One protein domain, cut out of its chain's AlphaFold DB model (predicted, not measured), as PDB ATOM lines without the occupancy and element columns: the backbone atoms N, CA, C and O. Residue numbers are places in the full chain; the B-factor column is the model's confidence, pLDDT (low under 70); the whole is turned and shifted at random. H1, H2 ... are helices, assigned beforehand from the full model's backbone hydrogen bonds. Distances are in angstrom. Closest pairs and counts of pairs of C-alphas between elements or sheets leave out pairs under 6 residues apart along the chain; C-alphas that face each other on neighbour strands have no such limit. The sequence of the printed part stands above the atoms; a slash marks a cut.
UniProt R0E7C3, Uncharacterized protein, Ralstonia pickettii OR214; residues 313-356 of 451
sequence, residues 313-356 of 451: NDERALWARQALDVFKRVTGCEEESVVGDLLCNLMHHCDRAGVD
ATOM      1  N   ASN A 313     -50.255 -20.584 -16.070       76.75
ATOM      2  CA  ASN A 313     -49.191 -21.236 -16.834       76.75
ATOM      3  C   ASN A 313     -49.302 -22.768 -16.773       76.75
ATOM      4  O   ASN A 313     -49.079 -23.450 -17.778       76.75
ATOM      5  N   ASP A 314     -49.743 -23.311 -15.636       76.94
ATOM      6  CA  ASP A 314     -50.004 -24.746 -15.483       76.94
ATOM      7  C   ASP A 314     -51.238 -25.209 -16.279       76.94
ATOM      8  O   ASP A 314     -51.215 -26.283 -16.890       76.94
ATOM      9  N   GLU A 315     -52.294 -24.388 -16.355       77.12
ATOM     10  CA  GLU A 315     -53.478 -24.682 -17.176       77.12
ATOM     11  C   GLU A 315     -53.130 -24.695 -18.670       77.12
ATOM     12  O   GLU A 315     -53.500 -25.625 -19.393       77.12
ATOM     13  N   ARG A 316     -52.332 -23.723 -19.130       81.75
ATOM     14  CA  ARG A 316     -51.829 -23.664 -20.512       81.75
ATOM     15  C   ARG A 316     -50.967 -24.886 -20.848       81.75
ATOM     16  O   ARG A 316     -51.122 -25.474 -21.923       81.75
ATOM     17  N   ALA A 317     -50.109 -25.325 -19.923       82.62
ATOM     18  CA  ALA A 317     -49.314 -26.543 -20.085       82.62
ATOM     19  C   ALA A 317     -50.186 -27.812 -20.153       82.62
ATOM     20  O   ALA A 317     -49.889 -28.733 -20.923       82.62
ATOM     21  N   LEU A 318     -51.282 -27.863 -19.388       76.44
ATOM     22  CA  LEU A 318     -52.252 -28.955 -19.444       76.44
ATOM     23  C   LEU A 318     -52.987 -28.995 -20.792       76.44
ATOM     24  O   LEU A 318     -53.088 -30.069 -21.390       76.44
ATOM     25  N   TRP A 319     -53.446 -27.850 -21.306       85.94
ATOM     26  CA  TRP A 319     -54.099 -27.767 -22.620       85.94
ATOM     27  C   TRP A 319     -53.165 -28.208 -23.750       85.94
ATOM     28  O   TRP A 319     -53.567 -28.979 -24.622       85.94
ATOM     29  N   ALA A 320     -51.897 -27.787 -23.702       89.06
ATOM     30  CA  ALA A 320     -50.889 -28.222 -24.663       89.06
ATOM     31  C   ALA A 320     -50.695 -29.747 -24.635       89.06
ATOM     32  O   ALA A 320     -50.638 -30.384 -25.687       89.06
ATOM     33  N   ARG A 321     -50.667 -30.361 -23.442       83.06
ATOM     34  CA  ARG A 321     -50.583 -31.823 -23.316       83.06
ATOM     35  C   ARG A 321     -51.803 -32.528 -23.909       83.06
ATOM     36  O   ARG A 321     -51.629 -33.484 -24.654       83.06
ATOM     37  N   GLN A 322     -53.013 -32.040 -23.642       87.00
ATOM     38  CA  GLN A 322     -54.234 -32.621 -24.216       87.00
ATOM     39  C   GLN A 322     -54.225 -32.577 -25.750       87.00
ATOM     40  O   GLN A 322     -54.617 -33.549 -26.398       87.00
ATOM     41  N   ALA A 323     -53.738 -31.482 -26.340       88.00
ATOM     42  CA  ALA A 323     -53.587 -31.375 -27.787       88.00
ATOM     43  C   ALA A 323     -52.584 -32.404 -28.342       88.00
ATOM     44  O   ALA A 323     -52.868 -33.052 -29.353       88.00
ATOM     45  N   LEU A 324     -51.448 -32.599 -27.664       91.56
ATOM     46  CA  LEU A 324     -50.440 -33.594 -28.048       91.56
ATOM     47  C   LEU A 324     -50.973 -35.029 -27.935       91.56
ATOM     48  O   LEU A 324     -50.757 -35.819 -28.850       91.56
ATOM     49  N   ASP A 325     -51.728 -35.356 -26.884       86.94
ATOM     50  CA  ASP A 325     -52.321 -36.689 -26.699       86.94
ATOM     51  C   ASP A 325     -53.321 -37.033 -27.815       86.94
ATOM     52  O   ASP A 325     -53.355 -38.160 -28.323       86.94
ATOM     53  N   VAL A 326     -54.143 -36.057 -28.217       92.38
ATOM     54  CA  VAL A 326     -55.080 -36.214 -29.337       92.38
ATOM     55  C   VAL A 326     -54.317 -36.378 -30.647       92.38
ATOM     56  O   VAL A 326     -54.614 -37.297 -31.409       92.38
ATOM     57  N   PHE A 327     -53.316 -35.532 -30.895       92.94
ATOM     58  CA  PHE A 327     -52.490 -35.616 -32.094       92.94
ATOM     59  C   PHE A 327     -51.815 -36.984 -32.210       92.94
ATOM     60  O   PHE A 327     -51.969 -37.653 -33.230       92.94
ATOM     61  N   LYS A 328     -51.180 -37.449 -31.128       93.56
ATOM     62  CA  LYS A 328     -50.523 -38.756 -31.039       93.56
ATOM     63  C   LYS A 328     -51.468 -39.904 -31.368       93.56
ATOM     64  O   LYS A 328     -51.120 -40.802 -32.130       93.56
ATOM     65  N   ARG A 329     -52.692 -39.866 -30.834       91.38
ATOM     66  CA  ARG A 329     -53.713 -40.890 -31.103       91.38
ATOM     67  C   ARG A 329     -54.122 -40.939 -32.574       91.38
ATOM     68  O   ARG A 329     -54.411 -42.016 -33.083       91.38
ATOM     69  N   VAL A 330     -54.181 -39.785 -33.234       94.25
ATOM     70  CA  VAL A 330     -54.620 -39.674 -34.631       94.25
ATOM     71  C   VAL A 330     -53.506 -40.057 -35.606       94.25
ATOM     72  O   VAL A 330     -53.782 -40.693 -36.620       94.25
ATOM     73  N   THR A 331     -52.261 -39.674 -35.324       91.88
ATOM     74  CA  THR A 331     -51.134 -39.851 -36.253       91.88
ATOM     75  C   THR A 331     -50.299 -41.097 -35.976       91.88
ATOM     76  O   THR A 331     -49.598 -41.559 -36.873       91.88
ATOM     77  N   GLY A 332     -50.374 -41.651 -34.762       91.94
ATOM     78  CA  GLY A 332     -49.540 -42.769 -34.327       91.94
ATOM     79  C   GLY A 332     -48.067 -42.402 -34.126       91.94
ATOM     80  O   GLY A 332     -47.224 -43.290 -34.189       91.94
ATOM     81  N   CYS A 333     -47.738 -41.119 -33.937       87.88
ATOM     82  CA  CYS A 333     -46.357 -40.685 -33.709       87.88
ATOM     83  C   CYS A 333     -45.828 -41.110 -32.326       87.88
ATOM     84  O   CYS A 333     -46.587 -41.321 -31.376       87.88
ATOM     85  N   GLU A 334     -44.507 -41.203 -32.200       85.81
ATOM     86  CA  GLU A 334     -43.848 -41.583 -30.949       85.81
ATOM     87  C   GLU A 334     -43.786 -40.407 -29.961       85.81
ATOM     88  O   GLU A 334     -43.853 -39.238 -30.343       85.81
ATOM     89  N   GLU A 335     -43.654 -40.708 -28.664       81.38
ATOM     90  CA  GLU A 335     -43.617 -39.684 -27.600       81.38
ATOM     91  C   GLU A 335     -42.467 -38.685 -27.790       81.38
ATOM     92  O   GLU A 335     -42.616 -37.497 -27.521       81.38
ATOM     93  N   GLU A 336     -41.324 -39.159 -28.281       83.44
ATOM     94  CA  GLU A 336     -40.107 -38.354 -28.413       83.44
ATOM     95  C   GLU A 336     -40.163 -37.374 -29.596       83.44
ATOM     96  O   GLU A 336     -39.476 -36.353 -29.577       83.44
ATOM     97  N   SER A 337     -40.999 -37.644 -30.608       89.00
ATOM     98  CA  SER A 337     -41.117 -36.818 -31.820       89.00
ATOM     99  C   SER A 337     -42.422 -36.024 -31.913       89.00
ATOM    100  O   SER A 337     -42.516 -35.124 -32.747       89.00
ATOM    101  N   VAL A 338     -43.403 -36.286 -31.037       92.31
ATOM    102  CA  VAL A 338     -44.778 -35.751 -31.118       92.31
ATOM    103  C   VAL A 338     -44.848 -34.232 -31.295       92.31
ATOM    104  O   VAL A 338     -45.653 -33.739 -32.083       92.31
ATOM    105  N   VAL A 339     -43.991 -33.474 -30.605       92.00
ATOM    106  CA  VAL A 339     -43.964 -32.007 -30.710       92.00
ATOM    107  C   VAL A 339     -43.410 -31.569 -32.064       92.00
ATOM    108  O   VAL A 339     -43.997 -30.707 -32.713       92.00
ATOM    109  N   GLY A 340     -42.309 -32.173 -32.517       92.44
ATOM    110  CA  GLY A 340     -41.715 -31.869 -33.822       92.44
ATOM    111  C   GLY A 340     -42.660 -32.214 -34.972       92.44
ATOM    112  O   GLY A 340     -42.850 -31.402 -35.879       92.44
ATOM    113  N   ASP A 341     -43.320 -33.368 -34.885       92.88
ATOM    114  CA  ASP A 341     -44.292 -33.836 -35.873       92.88
ATOM    115  C   ASP A 341     -45.549 -32.950 -35.896       92.88
ATOM    116  O   ASP A 341     -46.059 -32.616 -36.969       92.88
ATOM    117  N   LEU A 342     -46.025 -32.497 -34.728       94.62
ATOM    118  CA  LEU A 342     -47.126 -31.535 -34.641       94.62
ATOM    119  C   LEU A 342     -46.744 -30.196 -35.277       94.62
ATOM    120  O   LEU A 342     -47.511 -29.670 -36.082       94.62
ATOM    121  N   LEU A 343     -45.565 -29.654 -34.961       94.75
ATOM    122  CA  LEU A 343     -45.091 -28.405 -35.561       94.75
ATOM    123  C   LEU A 343     -44.955 -28.534 -37.085       94.75
ATOM    124  O   LEU A 343     -45.391 -27.640 -37.807       94.75
ATOM    125  N   CYS A 344     -44.444 -29.661 -37.584       94.31
ATOM    126  CA  CYS A 344     -44.365 -29.943 -39.018       94.31
ATOM    127  C   CYS A 344     -45.756 -29.949 -39.681       94.31
ATOM    128  O   CYS A 344     -45.969 -29.303 -40.711       94.31
ATOM    129  N   ASN A 345     -46.742 -30.596 -39.055       95.06
ATOM    130  CA  ASN A 345     -48.114 -30.617 -39.561       95.06
ATOM    131  C   ASN A 345     -48.802 -29.245 -39.484       95.06
ATOM    132  O   ASN A 345     -49.568 -28.897 -40.386       95.06
ATOM    133  N   LEU A 346     -48.509 -28.438 -38.461       95.69
ATOM    134  CA  LEU A 346     -48.989 -27.057 -38.369       95.69
ATOM    135  C   LEU A 346     -48.387 -26.172 -39.464       95.69
ATOM    136  O   LEU A 346     -49.114 -25.375 -40.048       95.69
ATOM    137  N   MET A 347     -47.110 -26.352 -39.814       93.12
ATOM    138  CA  MET A 347     -46.506 -25.672 -40.967       93.12
ATOM    139  C   MET A 347     -47.234 -26.035 -42.265       93.12
ATOM    140  O   MET A 347     -47.633 -25.148 -43.017       93.12
ATOM    141  N   HIS A 348     -47.508 -27.326 -42.488       93.62
ATOM    142  CA  HIS A 348     -48.298 -27.767 -43.640       93.62
ATOM    143  C   HIS A 348     -49.721 -27.193 -43.648       93.62
ATOM    144  O   HIS A 348     -50.238 -26.854 -44.714       93.62
ATOM    145  N   HIS A 349     -50.366 -27.074 -42.487       94.88
ATOM    146  CA  HIS A 349     -51.677 -26.442 -42.377       94.88
ATOM    147  C   HIS A 349     -51.616 -24.950 -42.724       94.88
ATOM    148  O   HIS A 349     -52.407 -24.489 -43.543       94.88
ATOM    149  N   CYS A 350     -50.657 -24.216 -42.160       92.88
ATOM    150  CA  CYS A 350     -50.432 -22.796 -42.418       92.88
ATOM    151  C   CYS A 350     -50.185 -22.510 -43.907       92.88
ATOM    152  O   CYS A 350     -50.840 -21.631 -44.471       92.88
ATOM    153  N   ASP A 351     -49.363 -23.327 -44.575       91.56
ATOM    154  CA  ASP A 351     -49.132 -23.247 -46.025       91.56
ATOM    155  C   ASP A 351     -50.435 -23.383 -46.831       91.56
ATOM    156  O   ASP A 351     -50.634 -22.711 -47.845       91.56
ATOM    157  N   ARG A 352     -51.349 -24.259 -46.393       90.81
ATOM    158  CA  ARG A 352     -52.645 -24.483 -47.054       90.81
ATOM    159  C   ARG A 352     -53.682 -23.418 -46.712       90.81
ATOM    160  O   ARG A 352     -54.525 -23.120 -47.554       90.81
ATOM    161  N   ALA A 353     -53.626 -22.869 -45.503       91.00
ATOM    162  CA  ALA A 353     -54.546 -21.856 -44.998       91.00
ATOM    163  C   ALA A 353     -54.130 -20.418 -45.367       91.00
ATOM    164  O   ALA A 353     -54.918 -19.494 -45.179       91.00
ATOM    165  N   GLY A 354     -52.918 -20.219 -45.895       89.56
ATOM    166  CA  GLY A 354     -52.372 -18.894 -46.201       89.56
ATOM    167  C   GLY A 354     -51.968 -18.102 -44.953       89.56
ATOM    168  O   GLY A 354     -52.007 -16.873 -44.970       89.56
ATOM    169  N   VAL A 355     -51.611 -18.797 -43.871       93.25
ATOM    170  CA  VAL A 355     -51.136 -18.209 -42.610       93.25
ATOM    171  C   VAL A 355     -49.610 -18.297 -42.576       93.25
ATOM    172  O   VAL A 355     -49.051 -19.339 -42.899       93.25
ATOM    173  N   ASP A 356     -48.915 -17.226 -42.184       90.44
ATOM    174  CA  ASP A 356     -47.457 -17.268 -42.012       90.44
ATOM    175  C   ASP A 356     -47.092 -17.891 -40.659       90.44
ATOM    176  O   ASP A 356     -47.182 -17.253 -39.607       90.44
TER     177      ASP A 356
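What this domain is: This is residues 313 to 356 of the 451 residues of an uncharacterized protein of Ralstonia pickettii OR214 (UniProt R0E7C3). Two helices meet near their ends as an L: H2 begins beside the later part of H1, at about a right angle to it, and a short loop joins them. The far ends of both arms stick out free, residues 313 to 319 and 348 to 354. The printed part has 44 residues, with two named helices, H1 then H2, and no named strand; the class is all helix. It is only just loose, close to compact, with a radius of gyration of the C-alphas of 11.6 A and spans of 31 by 26 by 15 A.

Where its parts are: H1, residues 313 to 331, begins at C-alpha 313 (-49.191, -21.236, -16.834) and is 27.0 A long. H2, residues 338 to 353, is 21.9 A long and ends at C-alpha 353 (-54.546, -21.856, -44.998).

How they stand to each other: H1 and H2 touch, about perpendicular at 81 degrees, through residues 324 to 328 and 338 to 342 alone. Their closest C-alphas, of Lys 328 and Val 338, are 6.5 A apart. In both helices every O i to N i+4 pair is within hydrogen-bond range.

The domain as a whole: The farthest C-alphas, of Asp 314 and Arg 352, are 31.7 A apart. The printed part has no cut, its six-residue link is short, and no printed residue is under pLDDT 70.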